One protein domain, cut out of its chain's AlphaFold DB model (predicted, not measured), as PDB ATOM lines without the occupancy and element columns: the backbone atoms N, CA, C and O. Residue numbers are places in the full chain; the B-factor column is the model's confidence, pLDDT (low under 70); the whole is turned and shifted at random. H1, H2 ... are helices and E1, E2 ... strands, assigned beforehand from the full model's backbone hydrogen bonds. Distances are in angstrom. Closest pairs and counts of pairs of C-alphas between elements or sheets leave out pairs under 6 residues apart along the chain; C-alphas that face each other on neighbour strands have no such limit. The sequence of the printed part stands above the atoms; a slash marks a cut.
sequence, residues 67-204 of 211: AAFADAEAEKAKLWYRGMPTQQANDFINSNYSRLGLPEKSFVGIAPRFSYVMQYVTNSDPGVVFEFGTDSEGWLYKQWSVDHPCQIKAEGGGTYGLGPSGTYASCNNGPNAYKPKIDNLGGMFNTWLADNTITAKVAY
ATOM      1  N   ALA A  67     136.573 156.169 182.611       81.81
ATOM      2  CA  ALA A  67     137.536 156.748 183.536       81.81
ATOM      3  C   ALA A  67     137.521 158.284 183.464       81.81
ATOM      4  O   ALA A  67     137.668 158.874 182.394       81.81
ATOM      5  N   ALA A  68     137.394 158.917 184.626       82.19
ATOM      6  CA  ALA A  68     137.637 160.337 184.820       82.19
ATOM      7  C   ALA A  68     138.919 160.474 185.643       82.19
ATOM      8  O   ALA A  68     138.887 160.448 186.872       82.19
ATOM      9  N   PHE A  69     140.058 160.537 184.955       87.00
ATOM     10  CA  PHE A  69     141.339 160.711 185.624       87.00
ATOM     11  C   PHE A  69     141.408 162.098 186.258       87.00
ATOM     12  O   PHE A  69     141.117 163.098 185.601       87.00
ATOM     13  N   ALA A  70     141.795 162.146 187.526       85.75
ATOM     14  CA  ALA A  70     141.856 163.379 188.290       85.75
ATOM     15  C   ALA A  70     143.254 163.598 188.859       85.75
ATOM     16  O   ALA A  70     143.922 162.657 189.292       85.75
ATOM     17  N   ASP A  71     143.640 164.868 188.890       95.25
ATOM     18  CA  ASP A  71     144.777 165.355 189.648       95.25
ATOM     19  C   ASP A  71     144.252 166.108 190.869       95.25
ATOM     20  O   ASP A  71     143.446 167.029 190.738       95.25
ATOM     21  N   ALA A  72     144.707 165.710 192.053       95.88
ATOM     22  CA  ALA A  72     144.341 166.348 193.310       95.88
ATOM     23  C   ALA A  72     145.574 166.588 194.188       95.88
ATOM     24  O   ALA A  72     146.632 165.995 193.976       95.88
ATOM     25  N   GLU A  73     145.412 167.445 195.194       97.06
ATOM     26  CA  GLU A  73     146.307 167.475 196.352       97.06
ATOM     27  C   GLU A  73     145.887 166.388 197.342       97.06
ATOM     28  O   GLU A  73     144.695 166.098 197.465       97.06
ATOM     29  N   ALA A  74     146.837 165.825 198.086       95.69
ATOM     30  CA  ALA A  74     146.610 164.734 199.031       95.69
ATOM     31  C   ALA A  74     145.468 165.018 200.021       95.69
ATOM     32  O   ALA A  74     144.645 164.144 200.283       95.69
ATOM     33  N   GLU A  75     145.369 166.261 200.496       95.56
ATOM     34  CA  GLU A  75     144.331 166.734 201.424       95.56
ATOM     35  C   GLU A  75     142.907 166.651 200.858       95.56
ATOM     36  O   GLU A  75     141.940 166.604 201.611       95.56
ATOM     37  N   LYS A  76     142.774 166.634 199.528       97.12
ATOM     38  CA  LYS A  76     141.500 166.594 198.793       97.12
ATOM     39  C   LYS A  76     141.345 165.317 197.970       97.12
ATOM     40  O   LYS A  76     140.361 165.136 197.260       97.12
ATOM     41  N   ALA A  77     142.327 164.424 198.021       96.94
ATOM     42  CA  ALA A  77     142.365 163.257 197.165       96.94
ATOM     43  C   ALA A  77     141.451 162.160 197.708       96.94
ATOM     44  O   ALA A  77     141.667 161.645 198.804       96.94
ATOM     45  N   LYS A  78     140.454 161.767 196.911       96.56
ATOM     46  CA  LYS A  78     139.727 160.503 197.102       96.56
ATOM     47  C   LYS A  78     140.398 159.336 196.374       96.56
ATOM     48  O   LYS A  78     140.284 158.188 196.805       96.56
ATOM     49  N   LEU A  79     141.087 159.640 195.274       97.06
ATOM     50  CA  LEU A  79     141.747 158.683 194.394       97.06
ATOM     51  C   LEU A  79     143.262 158.846 194.467       97.06
ATOM     52  O   LEU A  79     143.775 159.964 194.480       97.06
ATOM     53  N   TRP A  80     143.955 157.717 194.490       97.56
ATOM     54  CA  TRP A  80     145.408 157.619 194.515       97.56
ATOM     55  C   TRP A  80     145.864 156.683 193.413       97.56
ATOM     56  O   TRP A  80     145.145 155.760 193.050       97.56
ATOM     57  N   TYR A  81     147.057 156.884 192.874       98.19
ATOM     58  CA  TYR A  81     147.511 156.142 191.707       98.19
ATOM     59  C   TYR A  81     148.909 155.579 191.902       98.19
ATOM     60  O   TYR A  81     149.742 156.148 192.616       98.19
ATOM     61  N   ARG A  82     149.178 154.466 191.216       97.06
ATOM     62  CA  ARG A  82     150.517 153.883 191.097       97.06
ATOM     63  C   ARG A  82     150.727 153.241 189.737       97.06
ATOM     64  O   ARG A  82     149.955 152.375 189.340       97.06
ATOM     65  N   GLY A  83     151.813 153.624 189.075       96.81
ATOM     66  CA  GLY A  83     152.357 152.915 187.927       96.81
ATOM     67  C   GLY A  83     153.133 151.699 188.412       96.81
ATOM     68  O   GLY A  83     153.928 151.796 189.349       96.81
ATOM     69  N   MET A  84     152.869 150.554 187.801       96.38
ATOM     70  CA  MET A  84     153.559 149.303 188.065       96.38
ATOM     71  C   MET A  84     154.095 148.745 186.747       96.38
ATOM     72  O   MET A  84     153.322 148.638 185.787       96.38
ATOM     73  N   PRO A  85     155.377 148.349 186.695       95.12
ATOM     74  CA  PRO A  85     155.902 147.567 185.586       95.12
ATOM     75  C   PRO A  85     155.098 146.280 185.398       95.12
ATOM     76  O   PRO A  85     154.512 145.760 186.351       95.12
ATOM     77  N   THR A  86     155.111 145.754 184.176       96.31
ATOM     78  CA  THR A  86     154.333 144.576 183.749       96.31
ATOM     79  C   THR A  86     154.284 143.448 184.787       96.31
ATOM     80  O   THR A  86     153.198 143.041 185.193       96.31
ATOM     81  N   GLN A  87     155.439 142.967 185.269       95.06
ATOM     82  CA  GLN A  87     155.468 141.851 186.222       95.06
ATOM     83  C   GLN A  87     154.766 142.203 187.542       95.06
ATOM     84  O   GLN A  87     153.921 141.446 188.009       95.06
ATOM     85  N   GLN A  88     155.054 143.381 188.106       95.06
ATOM     86  CA  GLN A  88     154.421 143.833 189.347       95.06
ATOM     87  C   GLN A  88     152.901 143.992 189.174       95.06
ATOM     88  O   GLN A  88     152.139 143.657 190.081       95.06
ATOM     89  N   ALA A  89     152.456 144.486 188.017       97.19
ATOM     90  CA  ALA A  89     151.040 144.610 187.700       97.19
ATOM     91  C   ALA A  89     150.348 143.241 187.624       97.19
ATOM     92  O   ALA A  89     149.273 143.070 188.199       97.19
ATOM     93  N   ASN A  90     150.973 142.266 186.959       97.50
ATOM     94  CA  ASN A  90     150.452 140.906 186.852       97.50
ATOM     95  C   ASN A  90     150.334 140.239 188.220       97.50
ATOM     96  O   ASN A  90     149.288 139.677 188.530       97.50
ATOM     97  N   ASP A  91     151.369 140.344 189.054       96.38
ATOM     98  CA  ASP A  91     151.358 139.784 190.408       96.38
ATOM     99  C   ASP A  91     150.222 140.392 191.240       96.38
ATOM    100  O   ASP A  91     149.489 139.679 191.927       96.38
ATOM    101  N   PHE A  92     150.017 141.709 191.124       97.38
ATOM    102  CA  PHE A  92     148.944 142.392 191.835       97.38
ATOM    103  C   PHE A  92     147.553 141.958 191.348       97.38
ATOM    104  O   PHE A  92     146.687 141.657 192.170       97.38
ATOM    105  N   ILE A  93     147.344 141.843 190.034       97.62
ATOM    106  CA  ILE A  93     146.086 141.349 189.451       97.62
ATOM    107  C   ILE A  93     145.823 139.896 189.866       97.62
ATOM    108  O   ILE A  93     144.717 139.577 190.292       97.62
ATOM    109  N   ASN A  94     146.837 139.031 189.814       95.88
ATOM    110  CA  ASN A  94     146.726 137.619 190.193       95.88
ATOM    111  C   ASN A  94     146.466 137.426 191.694       95.88
ATOM    112  O   ASN A  94     145.846 136.442 192.090       95.88
ATOM    113  N   SER A  95     146.877 138.385 192.529       94.88
ATOM    114  CA  SER A  95     146.483 138.445 193.943       94.88
ATOM    115  C   SER A  95     145.041 138.924 194.163       94.88
ATOM    116  O   SER A  95     144.648 139.170 195.297       94.88
ATOM    117  N   ASN A  96     144.246 139.104 193.102       95.44
ATOM    118  CA  ASN A  96     142.934 139.758 193.142       95.44
ATOM    119  C   ASN A  96     142.993 141.147 193.793       95.44
ATOM    120  O   ASN A  96     142.100 141.531 194.544       95.44
ATOM    121  N   TYR A  97     144.063 141.896 193.513       96.31
ATOM    122  CA  TYR A  97     144.317 143.228 194.060       96.31
ATOM    123  C   TYR A  97     144.427 143.296 195.594       96.31
ATOM    124  O   TYR A  97     144.354 144.383 196.165       96.31
ATOM    125  N   SER A  98     144.627 142.168 196.279       92.56
ATOM    126  CA  SER A  98     144.586 142.129 197.744       92.56
ATOM    127  C   SER A  98     145.906 142.526 198.405       92.56
ATOM    128  O   SER A  98     145.943 142.753 199.613       92.56
ATOM    129  N   ARG A  99     147.022 142.551 197.658       91.69
ATOM    130  CA  ARG A  99     148.344 142.820 198.238       91.69
ATOM    131  C   ARG A  99     149.336 143.411 197.244       91.69
ATOM    132  O   ARG A  99     149.724 142.769 196.274       91.69
ATOM    133  N   LEU A 100     149.865 144.586 197.567       92.19
ATOM    134  CA  LEU A 100     151.056 145.128 196.926       92.19
ATOM    135  C   LEU A 100     152.308 144.398 197.415       92.19
ATOM    136  O   LEU A 100     152.520 144.216 198.620       92.19
ATOM    137  N   GLY A 101     153.174 144.032 196.471       87.62
ATOM    138  CA  GLY A 101     154.538 143.620 196.782       87.62
ATOM    139  C   GLY A 101     155.317 144.784 197.396       87.62
ATOM    140  O   GLY A 101     155.339 145.880 196.834       87.62
ATOM    141  N   LEU A 102     155.976 144.532 198.529       84.75
ATOM    142  CA  LEU A 102     156.800 145.507 199.254       84.75
ATOM    143  C   LEU A 102     158.256 145.012 199.318       84.75
ATOM    144  O   LEU A 102     158.667 144.490 200.354       84.75
ATOM    145  N   PRO A 103     159.033 145.106 198.218       80.25
ATOM    146  CA  PRO A 103     160.427 144.675 198.213       80.25
ATOM    147  C   PRO A 103     161.252 145.383 199.289       80.25
ATOM    148  O   PRO A 103     161.060 146.578 199.552       80.25
ATOM    149  N   GLU A 104     162.222 144.672 199.860       68.19
ATOM    150  CA  GLU A 104     163.172 145.264 200.796       68.19
ATOM    151  C   GLU A 104     163.889 146.459 200.144       68.19
ATOM    152  O   GLU A 104     164.344 146.386 199.003       68.19
ATOM    153  N   LYS A 105     163.969 147.583 200.869       69.50
ATOM    154  CA  LYS A 105     164.589 148.852 200.425       69.50
ATOM    155  C   LYS A 105     163.902 149.570 199.248       69.50
ATOM    156  O   LYS A 105     164.524 150.422 198.617       69.50
ATOM    157  N   SER A 106     162.626 149.305 198.975       76.12
ATOM    158  CA  SER A 106     161.865 150.021 197.937       76.12
ATOM    159  C   SER A 106     160.987 151.153 198.498       76.12
ATOM    160  O   SER A 106     160.494 151.053 199.617       76.12
ATOM    161  N   PHE A 107     160.772 152.221 197.711       78.75
ATOM    162  CA  PHE A 107     159.901 153.350 198.090       78.75
ATOM    163  C   PHE A 107     158.408 153.005 198.001       78.75
ATOM    164  O   PHE A 107     157.623 153.405 198.851       78.75
ATOM    165  N   VAL A 108     158.014 152.264 196.959       88.75
ATOM    166  CA  VAL A 108     156.616 151.920 196.633       88.75
ATOM    167  C   VAL A 108     155.676 153.134 196.754       88.75
ATOM    168  O   VAL A 108     154.803 153.189 197.611       88.75
ATOM    169  N   GLY A 109     155.885 154.142 195.905       92.19
ATOM    170  CA  GLY A 109     155.095 155.376 195.907       92.19
ATOM    171  C   GLY A 109     153.649 155.224 195.419       92.19
ATOM    172  O   GLY A 109     153.398 154.507 194.444       92.19
ATOM    173  N   ILE A 110     152.739 155.964 196.052       96.12
ATOM    174  CA  ILE A 110     151.414 156.327 195.533       96.12
ATOM    175  C   ILE A 110     151.283 157.856 195.492       96.12
ATOM    176  O   ILE A 110     151.846 158.546 196.347       96.12
ATOM    177  N   ALA A 111     150.546 158.387 194.514       97.19
ATOM    178  CA  ALA A 111     150.312 159.828 194.371       97.19
ATOM    179  C   ALA A 111     148.851 160.141 194.013       97.19
ATOM    180  O   ALA A 111     148.236 159.354 193.293       97.19
ATOM    181  N   PRO A 112     148.310 161.296 194.424       97.38
ATOM    182  CA  PRO A 112     146.963 161.731 194.064       97.38
ATOM    183  C   PRO A 112     146.868 162.333 192.654       97.38
ATOM    184  O   PRO A 112     145.767 162.502 192.136       97.38
ATOM    185  N   ARG A 113     147.999 162.659 192.010       97.88
ATOM    186  CA  ARG A 113     148.026 163.132 190.619       97.88
ATOM    187  C   ARG A 113     148.267 161.998 189.631       97.88
ATOM    188  O   ARG A 113     149.377 161.467 189.535       97.88
ATOM    189  N   PHE A 114     147.246 161.665 188.851       96.75
ATOM    190  CA  PHE A 114     147.343 160.693 187.767       96.75
ATOM    191  C   PHE A 114     148.380 161.103 186.712       96.75
ATOM    192  O   PHE A 114     149.164 160.266 186.261       96.75
ATOM    193  N   SER A 115     148.440 162.392 186.355       95.38
ATOM    194  CA  SER A 115     149.388 162.907 185.352       95.38
ATOM    195  C   SER A 115     150.854 162.736 185.761       95.38
ATOM    196  O   SER A 115     151.725 162.536 184.913       95.38
ATOM    197  N   TYR A 116     151.127 162.778 187.065       96.00
ATOM    198  CA  TYR A 116     152.443 162.500 187.627       96.00
ATOM    199  C   TYR A 116     152.752 161.001 187.557       96.00
ATOM    200  O   TYR A 116     153.814 160.601 187.089       96.00
ATOM    201  N   VAL A 117     151.795 160.157 187.949       96.44
ATOM    202  CA  VAL A 117     151.992 158.704 188.018       96.44
ATOM    203  C   VAL A 117     152.148 158.051 186.643       96.44
ATOM    204  O   VAL A 117     152.934 157.114 186.495       96.44
ATOM    205  N   MET A 118     151.451 158.545 185.620       93.81
ATOM    206  CA  MET A 118     151.573 158.010 184.258       93.81
ATOM    207  C   MET A 118     152.991 158.099 183.684       93.81
ATOM    208  O   MET A 118     153.326 157.323 182.795       93.81
ATOM    209  N   GLN A 119     153.835 159.005 184.179       92.69
ATOM    210  CA  GLN A 119     155.206 159.174 183.683       92.69
ATOM    211  C   GLN A 119     156.109 157.981 184.028       92.69
ATOM    212  O   GLN A 119     157.141 157.790 183.390       92.69
ATOM    213  N   TYR A 120     155.709 157.159 185.004       91.44
ATOM    214  CA  TYR A 120     156.453 155.974 185.437       91.44
ATOM    215  C   TYR A 120     156.167 154.721 184.606       91.44
ATOM    216  O   TYR A 120     156.783 153.690 184.848       91.44
ATOM    217  N   VAL A 121     155.249 154.789 183.638       94.00
ATOM    218  CA  VAL A 121     155.062 153.735 182.634       94.00
ATOM    219  C   VAL A 121     155.468 154.293 181.277       94.00
ATOM    220  O   VAL A 121     154.957 155.316 180.824       94.00
ATOM    221  N   THR A 122     156.422 153.639 180.620       94.50
ATOM    222  CA  THR A 122     157.033 154.140 179.380       94.50
ATOM    223  C   THR A 122     157.021 153.070 178.296       94.50
ATOM    224  O   THR A 122     156.724 151.913 178.552       94.50
ATOM    225  N   ASN A 123     157.333 153.421 177.048       92.12
ATOM    226  CA  ASN A 123     157.383 152.404 175.993       92.12
ATOM    227  C   ASN A 123     158.559 151.418 176.168       92.12
ATOM    228  O   ASN A 123     158.493 150.289 175.690       92.12
ATOM    229  N   SER A 124     159.638 151.858 176.822       92.19
ATOM    230  CA  SER A 124     160.788 151.021 177.196       92.19
ATOM    231  C   SER A 124     160.536 150.182 178.448       92.19
ATOM    232  O   SER A 124     161.153 149.136 178.597       92.19
ATOM    233  N   ASP A 125     159.639 150.637 179.321       94.12
ATOM    234  CA  ASP A 125     159.187 149.918 180.513       94.12
ATOM    235  C   ASP A 125     157.649 149.965 180.576       94.12
ATOM    236  O   ASP A 125     157.072 150.826 181.260       94.12
ATOM    237  N   PRO A 126     156.971 149.141 179.750       96.25
ATOM    238  CA  PRO A 126     155.519 149.114 179.679       96.25
ATOM    239  C   PRO A 126     154.923 148.588 180.983       96.25
ATOM    240  O   PRO A 126     155.508 147.773 181.708       96.25
ATOM    241  N   GLY A 127     153.709 149.035 181.279       97.94
ATOM    242  CA  GLY A 127     153.094 148.738 182.557       97.94
ATOM    243  C   GLY A 127     151.658 149.206 182.675       97.94
ATOM    244  O   GLY A 127     150.997 149.588 181.706       97.94
ATOM    245  N   VAL A 128     151.182 149.160 183.911       98.44
ATOM    246  CA  VAL A 128     149.791 149.404 184.271       98.44
ATOM    247  C   VAL A 128     149.744 150.443 185.378       98.44
ATOM    248  O   VAL A 128     150.467 150.345 186.366       98.44
ATOM    249  N   VAL A 129     148.876 151.437 185.230       98.38
ATOM    250  CA  VAL A 129     148.529 152.353 186.312       98.38
ATOM    251  C   VAL A 129     147.267 151.845 186.990       98.38
ATOM    252  O   VAL A 129     146.226 151.653 186.350       98.38
ATOM    253  N   PHE A 130     147.368 151.649 188.297       98.25
ATOM    254  CA  PHE A 130     146.254 151.315 189.172       98.25
ATOM    255  C   PHE A 130     145.739 152.577 189.849       98.25
ATOM    256  O   PHE A 130     146.523 153.453 190.215       98.25
ATOM    257  N   GLU A 131     144.424 152.646 190.011       97.94
ATOM    258  CA  GLU A 131     143.735 153.611 190.859       97.94
ATOM    259  C   GLU A 131     143.315 152.911 192.149       97.94
ATOM    260  O   GLU A 131     142.788 151.795 192.119       97.94
ATOM    261  N   PHE A 132     143.530 153.599 193.262       97.94
ATOM    262  CA  PHE A 132     143.117 153.225 194.596       97.94
ATOM    263  C   PHE A 132     142.079 154.223 195.097       97.94
ATOM    264  O   PHE A 132     142.366 155.417 195.210       97.94
ATOM    265  N   GLY A 133     140.871 153.742 195.367       96.81
ATOM    266  CA  GLY A 133     139.771 154.554 195.868       96.81
ATOM    267  C   GLY A 133     139.644 154.436 197.379       96.81
ATOM    268  O   GLY A 133     139.695 153.330 197.913       96.81
ATOM    269  N   THR A 134     139.443 155.570 198.041       96.75
ATOM    270  CA  THR A 134     139.186 155.668 199.487       96.75
ATOM    271  C   THR A 134     137.734 156.072 199.756       96.75
ATOM    272  O   THR A 134     137.034 156.530 198.845       96.75
ATOM    273  N   ASP A 135     137.282 155.934 201.003       93.25
ATOM    274  CA  ASP A 135     135.907 156.255 201.412       93.25
ATOM    275  C   ASP A 135     135.520 157.716 201.126       93.25
ATOM    276  O   ASP A 135     134.444 158.001 200.582       93.25
ATOM    277  N   SER A 136     136.418 158.657 201.428       96.44
ATOM    278  CA  SER A 136     136.184 160.097 201.296       96.44
ATOM    279  C   SER A 136     137.418 160.852 200.808       96.44
ATOM    280  O   SER A 136     138.546 160.372 200.898       96.44
ATOM    281  N   GLU A 137     137.213 162.075 200.321       97.31
ATOM    282  CA  GLU A 137     138.318 162.991 200.028       97.31
ATOM    283  C   GLU A 137     139.202 163.197 201.264       97.31
ATOM    284  O   GLU A 137     138.705 163.292 202.389       97.31
ATOM    285  N   GLY A 138     140.520 163.213 201.055       96.12
ATOM    286  CA  GLY A 138     141.498 163.456 202.110       96.12
ATOM    287  C   GLY A 138     141.632 162.325 203.129       96.12
ATOM    288  O   GLY A 138     142.387 162.476 204.087       96.12
ATOM    289  N   TRP A 139     140.946 161.188 202.950       96.44
ATOM    290  CA  TRP A 139     140.929 160.114 203.945       96.44
ATOM    291  C   TRP A 139     142.338 159.599 204.258       96.44
ATOM    292  O   TRP A 139     142.746 159.619 205.416       96.44
ATOM    293  N   LEU A 140     143.126 159.235 203.236       94.38
ATOM    294  CA  LEU A 140     144.508 158.770 203.435       94.38
ATOM    295  C   LEU A 140     145.404 159.844 204.060       94.38
ATOM    296  O   LEU A 140     146.221 159.534 204.925       94.38
ATOM    297  N   TYR A 141     145.222 161.104 203.659       93.62
ATOM    298  CA  TYR A 141     145.965 162.217 204.241       93.62
ATOM    299  C   TYR A 141     145.664 162.380 205.729       93.62
ATOM    300  O   TYR A 141     146.581 162.518 206.539       93.62
ATOM    301  N   LYS A 142     144.387 162.287 206.112       92.38
ATOM    302  CA  LYS A 142     143.984 162.309 207.513       92.38
ATOM    303  C   LYS A 142     144.630 161.157 208.283       92.38
ATOM    304  O   LYS A 142     145.271 161.419 209.296       92.38
ATOM    305  N   GLN A 143     144.518 159.923 207.779       89.69
ATOM    306  CA  GLN A 143     145.068 158.735 208.442       89.69
ATOM    307  C   GLN A 143     146.569 158.870 208.709       89.69
ATOM    308  O   GLN A 143     147.031 158.546 209.794       89.69
ATOM    309  N   TRP A 144     147.348 159.331 207.732       88.56
ATOM    310  CA  TRP A 144     148.806 159.261 207.832       88.56
ATOM    311  C   TRP A 144     149.499 160.564 208.200       88.56
ATOM    312  O   TRP A 144     150.591 160.488 208.749       88.56
ATOM    313  N   SER A 145     148.917 161.726 207.909       86.81
ATOM    314  CA  SER A 145     149.571 163.031 208.108       86.81
ATOM    315  C   SER A 145     148.883 163.934 209.134       86.81
ATOM    316  O   SER A 145     149.534 164.838 209.654       86.81
ATOM    317  N   VAL A 146     147.601 163.705 209.449       85.81
ATOM    318  CA  VAL A 146     146.891 164.442 210.514       85.81
ATOM    319  C   VAL A 146     146.867 163.630 211.803       85.81
ATOM    320  O   VAL A 146     147.315 164.102 212.845       85.81
ATOM    321  N   ASP A 147     146.366 162.398 211.728       84.19
ATOM    322  CA  ASP A 147     146.253 161.503 212.884       84.19
ATOM    323  C   ASP A 147     147.627 160.936 213.279       84.19
ATOM    324  O   ASP A 147     147.865 160.581 214.438       84.19
ATOM    325  N   HIS A 148     148.552 160.888 212.320       78.50
ATOM    326  CA  HIS A 148     149.933 160.459 212.492       78.50
ATOM    327  C   HIS A 148     150.881 161.500 211.878       78.50
ATOM    328  O   HIS A 148     150.523 162.152 210.904       78.50
ATOM    329  N   PRO A 149     152.095 161.701 212.416       78.31
ATOM    330  CA  PRO A 149     152.993 162.753 211.943       78.31
ATOM    331  C   PRO A 149     153.832 162.321 210.723       78.31
ATOM    332  O   PRO A 149     155.004 162.687 210.621       78.31
ATOM    333  N   CYS A 150     153.290 161.520 209.796       82.94
ATOM    334  CA  CYS A 150     154.042 161.143 208.600       82.94
ATOM    335  C   CYS A 150     154.131 162.326 207.630       82.94
ATOM    336  O   CYS A 150     153.116 162.864 207.177       82.94
ATOM    337  N   GLN A 151     155.353 162.700 207.256       82.81
ATOM    338  CA  GLN A 151     155.608 163.766 206.297       82.81
ATOM    339  C   GLN A 151     155.401 163.274 204.868       82.81
ATOM    340  O   GLN A 151     156.027 162.318 204.400       82.81
ATOM    341  N   ILE A 152     154.537 163.983 204.155       86.00
ATOM    342  CA  ILE A 152     154.313 163.788 202.731       86.00
ATOM    343  C   ILE A 152     155.455 164.413 201.921       86.00
ATOM    344  O   ILE A 152     156.032 165.425 202.323       86.00
ATOM    345  N   LYS A 153     155.786 163.846 200.758       84.38
ATOM    346  CA  LYS A 153     156.668 164.536 199.804       84.38
ATOM    347  C   LYS A 153     155.829 165.410 198.881       84.38
ATOM    348  O   LYS A 153     154.824 164.943 198.365       84.38
ATOM    349  N   ALA A 154     156.269 166.640 198.621       85.25
ATOM    350  CA  ALA A 154     155.495 167.636 197.867       85.25
ATOM    351  C   ALA A 154     155.242 167.292 196.380       85.25
ATOM    352  O   ALA A 154     154.404 167.913 195.729       85.25
ATOM    353  N   GLU A 155     155.964 166.325 195.813       87.88
ATOM    354  CA  GLU A 155     155.771 165.895 194.426       87.88
ATOM    355  C   GLU A 155     154.422 165.196 194.208       87.88
ATOM    356  O   GLU A 155     153.832 164.654 195.138       87.88
ATOM    357  N   GLY A 156     153.914 165.223 192.971       89.50
ATOM    358  CA  GLY A 156     152.692 164.500 192.603       89.50
ATOM    359  C   GLY A 156     151.427 164.917 193.359       89.50
ATOM    360  O   GLY A 156     150.504 164.113 193.423       89.50
ATOM    361  N   GLY A 157     151.377 166.133 193.917       91.19
ATOM    362  CA  GLY A 157     150.276 166.611 194.769       91.19
ATOM    363  C   GLY A 157     150.342 166.094 196.210       91.19
ATOM    364  O   GLY A 157     149.363 166.192 196.945       91.19
ATOM    365  N   GLY A 158     151.473 165.503 196.606       91.62
ATOM    366  CA  GLY A 158     151.655 164.865 197.900       91.62
ATOM    367  C   GLY A 158     151.760 163.344 197.787       91.62
ATOM    368  O   GLY A 158     150.739 162.667 197.718       91.62
ATOM    369  N   THR A 159     152.971 162.780 197.800       91.38
ATOM    370  CA  THR A 159     153.172 161.321 197.703       91.38
ATOM    371  C   THR A 159     153.431 160.636 199.040       91.38
ATOM    372  O   THR A 159     154.121 161.163 199.920       91.38
ATOM    373  N   TYR A 160     152.951 159.393 199.130       91.75
ATOM    374  CA  TYR A 160     153.296 158.454 200.192       91.75
ATOM    375  C   TYR A 160     154.151 157.314 199.644       91.75
ATOM    376  O   TYR A 160     153.784 156.667 198.665       91.75
ATOM    377  N   GLY A 161     155.285 157.055 200.293       90.31
ATOM    378  CA  GLY A 161     156.070 155.838 200.103       90.31
ATOM    379  C   GLY A 161     155.579 154.742 201.036       90.31
ATOM    380  O   GLY A 161     155.679 154.890 202.255       90.31
ATOM    381  N   LEU A 162     155.044 153.665 200.463       88.38
ATOM    382  CA  LEU A 162     154.490 152.526 201.195       88.38
ATOM    383  C   LEU A 162     155.564 151.533 201.652       88.38
ATOM    384  O   LEU A 162     155.329 150.752 202.571       88.38
ATOM    385  N   GLY A 163     156.727 151.525 201.007       81.25
ATOM    386  CA  GLY A 163     157.782 150.583 201.340       81.25
ATOM    387  C   GLY A 163     158.579 150.970 202.594       81.25
ATOM    388  O   GLY A 163     158.338 152.013 203.209       81.25
ATOM    389  N   PRO A 164     159.551 150.129 202.996       67.62
ATOM    390  CA  PRO A 164     160.370 150.368 204.187       67.62
ATOM    391  C   PRO A 164     161.227 151.640 204.098       67.62
ATOM    392  O   PRO A 164     161.577 152.224 205.122       67.62
ATOM    393  N   SER A 165     161.578 152.075 202.882       67.19
ATOM    394  CA  SER A 165     162.215 153.367 202.624       67.19
ATOM    395  C   SER A 165     161.162 154.377 202.155       67.19
ATOM    396  O   SER A 165     160.288 154.049 201.362       67.19
ATOM    397  N   GLY A 166     161.213 155.626 202.628       66.00
ATOM    398  CA  GLY A 166     160.245 156.659 202.230       66.00
ATOM    399  C   GLY A 166     159.488 157.278 203.398       66.00
ATOM    400  O   GLY A 166     160.087 157.582 204.426       66.00
ATOM    401  N   THR A 167     158.183 157.503 203.225       65.00
ATOM    402  CA  THR A 167     157.361 158.290 204.162       65.00
ATOM    403  C   THR A 167     157.341 157.690 205.567       65.00
ATOM    404  O   THR A 167     157.381 158.443 206.539       65.00
ATOM    405  N   TYR A 168     157.420 156.362 205.698       62.03
ATOM    406  CA  TYR A 168     157.528 155.706 207.004       62.03
ATOM    407  C   TYR A 168     158.718 156.198 207.851       62.03
ATOM    408  O   TYR A 168     158.593 156.340 209.066       62.03
ATOM    409  N   ALA A 169     159.847 156.557 207.227       61.00
ATOM    410  CA  ALA A 169     161.008 157.086 207.947       61.00
ATOM    411  C   ALA A 169     160.700 158.405 208.682       61.00
ATOM    412  O   ALA A 169     161.297 158.688 209.716       61.00
ATOM    413  N   SER A 170     159.745 159.190 208.176       66.38
ATOM    414  CA  SER A 170     159.312 160.444 208.800       66.38
ATOM    415  C   SER A 170     158.233 160.262 209.875       66.38
ATOM    416  O   SER A 170     158.119 161.110 210.755       66.38
ATOM    417  N   CYS A 171     157.499 159.140 209.866       68.38
ATOM    418  CA  CYS A 171     156.437 158.837 210.839       68.38
ATOM    419  C   CYS A 171     156.957 158.636 212.279       68.38
ATOM    420  O   CYS A 171     156.174 158.615 213.229       68.38
ATOM    421  N   ASN A 172     158.275 158.467 212.441       61.91
ATOM    422  CA  ASN A 172     158.932 158.088 213.693       61.91
ATOM    423  C   ASN A 172     159.552 159.261 214.475       61.91
ATOM    424  O   ASN A 172     160.223 159.031 215.481       61.91
ATOM    425  N   ASN A 173     159.340 160.508 214.048       55.62
ATOM    426  CA  ASN A 173     159.941 161.669 214.703       55.62
ATOM    427  C   ASN A 173     158.980 162.303 215.724       55.62
ATOM    428  O   ASN A 173     157.922 162.812 215.367       55.62
ATOM    429  N   GLY A 174     159.383 162.314 217.000       54.59
ATOM    430  CA  GLY A 174     158.706 163.039 218.084       54.59
ATOM    431  C   GLY A 174     157.985 162.158 219.121       54.59
ATOM    432  O   GLY A 174     157.910 160.939 218.972       54.59
ATOM    433  N   PRO A 175     157.446 162.763 220.198       51.03
ATOM    434  CA  PRO A 175     156.810 162.048 221.316       51.03
ATOM    435  C   PRO A 175     155.512 161.309 220.938       51.03
ATOM    436  O   PRO A 175     155.082 160.433 221.681       51.03
ATOM    437  N   ASN A 176     154.938 161.607 219.764       53.78
ATOM    438  CA  ASN A 176     153.745 160.964 219.196       53.78
ATOM    439  C   ASN A 176     154.091 160.042 218.009       53.78
ATOM    440  O   ASN A 176     153.289 159.892 217.089       53.78
ATOM    441  N   ALA A 177     155.308 159.483 217.992       60.19
ATOM    442  CA  ALA A 177     155.778 158.600 216.930       60.19
ATOM    443  C   ALA A 177     154.761 157.488 216.647       60.19
ATOM    444  O   ALA A 177     154.381 156.720 217.538       60.19
ATOM    445  N   TYR A 178     154.345 157.395 215.388       59.56
ATOM    446  CA  TYR A 178     153.437 156.354 214.955       59.56
ATOM    447  C   TYR A 178     154.223 155.050 214.799       59.56
ATOM    448  O   TYR A 178     154.997 154.891 213.859       59.56
ATOM    449  N   LYS A 179     154.041 154.128 215.753       58.59
ATOM    450  CA  LYS A 179     154.664 152.792 215.785       58.59
ATOM    451  C   LYS A 179     153.614 151.705 215.528       58.59
ATOM    452  O   LYS A 179     153.249 150.987 216.466       58.59
ATOM    453  N   PRO A 180     153.057 151.596 214.310       54.16
ATOM    454  CA  PRO A 180     152.139 150.510 214.004       54.16
ATOM    455  C   PRO A 180     152.835 149.165 214.254       54.16
ATOM    456  O   PRO A 180     154.021 149.009 213.980       54.16
ATOM    457  N   LYS A 181     152.089 148.156 214.722       54.44
ATOM    458  CA  LYS A 181     152.552 146.749 214.798       54.44
ATOM    459  C   LYS A 181     152.715 146.097 213.408       54.44
ATOM    460  O   LYS A 181     152.681 144.879 213.281       54.44
ATOM    461  N   ILE A 182     152.815 146.923 212.374       56.59
ATOM    462  CA  ILE A 182     152.900 146.596 210.961       56.59
ATOM    463  C   ILE A 182     154.101 147.390 210.445       56.59
ATOM    464  O   ILE A 182     154.133 148.607 210.598       56.59
ATOM    465  N   ASP A 183     155.084 146.708 209.861       64.19
ATOM    466  CA  ASP A 183     156.463 147.200 209.683       64.19
ATOM    467  C   ASP A 183     156.629 148.470 208.815       64.19
ATOM    468  O   ASP A 183     157.733 149.005 208.711       64.19
ATOM    469  N   ASN A 184     155.566 148.941 208.152       71.94
ATOM    470  CA  ASN A 184     155.527 150.150 207.323       71.94
ATOM    471  C   ASN A 184     154.079 150.520 206.922       71.94
ATOM    472  O   ASN A 184     153.139 149.747 207.119       71.94
ATOM    473  N   LEU A 185     153.906 151.691 206.291       86.06
ATOM    474  CA  LEU A 185     152.617 152.139 205.738       86.06
ATOM    475  C   LEU A 185     152.029 151.149 204.719       86.06
ATOM    476  O   LEU A 185     150.813 150.996 204.640       86.06
ATOM    477  N   GLY A 186     152.871 150.440 203.965       88.62
ATOM    478  CA  GLY A 186     152.440 149.457 202.976       88.62
ATOM    479  C   GLY A 186     151.755 148.238 203.575       88.62
ATOM    480  O   GLY A 186     150.823 147.717 202.972       88.62
ATOM    481  N   GLY A 187     152.150 147.790 204.766       88.06
ATOM    482  CA  GLY A 187     151.438 146.711 205.444       88.06
ATOM    483  C   GLY A 187     150.031 147.134 205.887       88.06
ATOM    484  O   GLY A 187     149.093 146.342 205.786       88.06
ATOM    485  N   MET A 188     149.855 148.394 206.309       89.19
ATOM    486  CA  MET A 188     148.526 148.935 206.622       89.19
ATOM    487  C   MET A 188     147.694 149.057 205.354       89.19
ATOM    488  O   MET A 188     146.557 148.602 205.315       89.19
ATOM    489  N   PHE A 189     148.295 149.598 204.294       93.44
ATOM    490  CA  PHE A 189     147.655 149.715 202.993       93.44
ATOM    491  C   PHE A 189     147.209 148.351 202.453       93.44
ATOM    492  O   PHE A 189     146.092 148.217 201.975       93.44
ATOM    493  N   ASN A 190     148.036 147.312 202.600       93.62
ATOM    494  CA  ASN A 190     147.674 145.943 202.235       93.62
ATOM    495  C   ASN A 190     146.545 145.370 203.102       93.62
ATOM    496  O   ASN A 190     145.734 144.605 202.594       93.62
ATOM    497  N   THR A 191     146.466 145.744 204.382       92.94
ATOM    498  CA  THR A 191     145.326 145.370 205.236       92.94
ATOM    499  C   THR A 191     144.038 146.002 204.703       92.94
ATOM    500  O   THR A 191     143.058 145.293 204.503       92.94
ATOM    501  N   TRP A 192     144.086 147.293 204.359       95.25
ATOM    502  CA  TRP A 192     142.957 148.023 203.773       95.25
ATOM    503  C   TRP A 192     142.561 147.552 202.370       95.25
ATOM    504  O   TRP A 192     141.399 147.641 201.990       95.25
ATOM    505  N   LEU A 193     143.510 147.052 201.576       96.44
ATOM    506  CA  LEU A 193     143.197 146.385 200.310       96.44
ATOM    507  C   LEU A 193     142.483 145.052 200.555       96.44
ATOM    508  O   LEU A 193     141.498 144.748 199.890       96.44
ATOM    509  N   ALA A 194     142.969 144.253 201.507       94.38
ATOM    510  CA  ALA A 194     142.421 142.931 201.792       94.38
ATOM    511  C   ALA A 194     141.004 142.980 202.394       94.38
ATOM    512  O   ALA A 194     140.203 142.086 202.123       94.38
ATOM    513  N   ASP A 195     140.688 144.006 203.189       94.81
ATOM    514  CA  ASP A 195     139.356 144.209 203.776       94.81
ATOM    515  C   ASP A 195     138.422 145.101 202.929       94.81
ATOM    516  O   ASP A 195     137.244 145.239 203.258       94.81
ATOM    517  N   ASN A 196     138.908 145.613 201.792       94.81
ATOM    518  CA  ASN A 196     138.219 146.519 200.864       94.81
ATOM    519  C   ASN A 196     137.916 147.931 201.402       94.81
ATOM    520  O   ASN A 196     137.134 148.651 200.779       94.81
ATOM    521  N   THR A 197     138.553 148.368 202.493       96.44
ATOM    522  CA  THR A 197     138.564 149.788 202.904       96.44
ATOM    523  C   THR A 197     139.188 150.672 201.819       96.44
ATOM    524  O   THR A 197     138.780 151.812 201.599       96.44
ATOM    525  N   ILE A 198     140.183 150.141 201.104       97.50
ATOM    526  CA  ILE A 198     140.708 150.733 199.876       97.50
ATOM    527  C   ILE A 198     140.357 149.814 198.717       97.50
ATOM    528  O   ILE A 198     140.715 148.640 198.691       97.50
ATOM    529  N   THR A 199     139.691 150.377 197.717       97.12
ATOM    530  CA  THR A 199     139.402 149.666 196.469       97.12
ATOM    531  C   THR A 199     140.555 149.834 195.496       97.12
ATOM    532  O   THR A 199     141.207 150.874 195.491       97.12
ATOM    533  N   ALA A 200     140.794 148.846 194.640       97.62
ATOM    534  CA  ALA A 200     141.822 148.911 193.611       97.62
ATOM    535  C   ALA A 200     141.251 148.523 192.249       97.62
ATOM    536  O   ALA A 200     140.456 147.589 192.129       97.62
ATOM    537  N   LYS A 201     141.665 149.232 191.196       96.75
ATOM    538  CA  LYS A 201     141.289 148.895 189.820       96.75
ATOM    539  C   LYS A 201     142.354 149.327 188.820       96.75
ATOM    540  O   LYS A 201     143.028 150.336 189.007       96.75
ATOM    541  N   VAL A 202     142.461 148.597 187.711       98.06
ATOM    542  CA  VAL A 202     143.248 149.048 186.552       98.06
ATOM    543  C   VAL A 202     142.610 150.314 185.983       98.06
ATOM    544  O   VAL A 202     141.411 150.309 185.688       98.06
ATOM    545  N   ALA A 203     143.407 151.369 185.831       97.50
ATOM    546  CA  ALA A 203     142.986 152.668 185.315       97.50
ATOM    547  C   ALA A 203     143.519 152.911 183.895       97.50
ATOM    548  O   ALA A 203     142.778 153.363 183.021       97.50
ATOM    549  N   TYR A 204     144.784 152.560 183.656       98.19
ATOM    550  CA  TYR A 204     145.475 152.780 182.387       98.19
ATOM    551  C   TYR A 204     146.522 151.694 182.131       98.19
ATOM    552  O   TYR A 204     147.128 151.174 183.066       98.19
TER     553      TYR A 204
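What this domain is: This is residues 67 to 204 of the 211 residues of an uncharacterized protein of Azospirillum baldaniorum (UniProt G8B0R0). A small, strongly twisted sheet of three strands has one helix over each face, H1 on one and H2 on the other; past the end of the sheet where E2 ends and E3 begins lies a looser part of H3, H4, H5 and long links. The link of residues 171 to 184 reaches the far end of the long axis. The printed part has 138 residues, with five named helices and three named strands in the order E1 H1 H2 E2 H3 H4 H5 E3; the sheet runs E1 - E2 - E3, antiparallel throughout. The class is mixed, helices and strands, though named elements hold only 58 residues; the whole is compact, with a radius of gyration of the C-alphas of 14.1 A, yet elongated in outline, spanning 46 by 29 by 28 A.

Where its parts are: Begin at Ala 67; residues 67 to 78 hold no named element. Find C-alpha 79 at (141.747, 158.683, 194.394), where E1 starts, and follow it through residues 79 to 85, 20.0 A. H1 takes residues 86 to 94, 12.2 A, and H2 residues 114 to 120, 10.5 A. E2 runs from 127 to 133, 19.7 A. Next come H3, residues 139 to 146, and the four residues of H4, 167 to 170. Look for C-alpha 185 at (152.617, 152.139, 205.738): there H5 starts, residues 185 to 194, 14.3 A. E3, residues 199 to 204, 15.6 A, ends at C-alpha 204, (145.475, 152.780, 182.387).

How they stand to each other: Start with inner strand E2. Beside E1 it runs antiparallel at 158 degrees, with N 82 and O 130 at 3.0 A; beside E3 it is antiparallel at 143 degrees, with N 131 and O 201 at 2.9 A. The sheet is the inner one of three layers, with helices on both its faces. H1, at a height over the sheet of 8.5 A, lies over E2, slantwise at 35 degrees on the local plane; the closest C-alphas are Thr 86 and Gly 127, 4.5 A. On the opposite face H2, at a height of 8.1 A, lies over E1 and, only just, with 3 of its 7 C-alphas, over E2; it runs along E1 at 14 degrees on the local plane, with the C-alphas of Gly 83 and Tyr 120 closest, 5.7 A. H3 only grazes the sheet with residues 139 to 140, H5 with 192 to 193, and H4 is not on it. H4 and H5 are close but not clearly touching, the C-alphas of Tyr 168 and Leu 185 being 6.2 A apart. Every O i to N i+4 pair is within hydrogen-bond range in H1, H3 and H5; H2 has 1 of 3, beside 3 of 4 O i to N i+3 pairs, and H4 is too short for an i+4 pair.

The domain as a whole: The C-alphas farthest apart are those of Asn 123 and Pro 175, 46.3 A. The printed part has no cut; the links H1 to H2, H3 to H4 and H4 to H5 are long. Mean pLDDT of the printed part is 87.6, with residues 104 to 105 and 164 to 183 under 70.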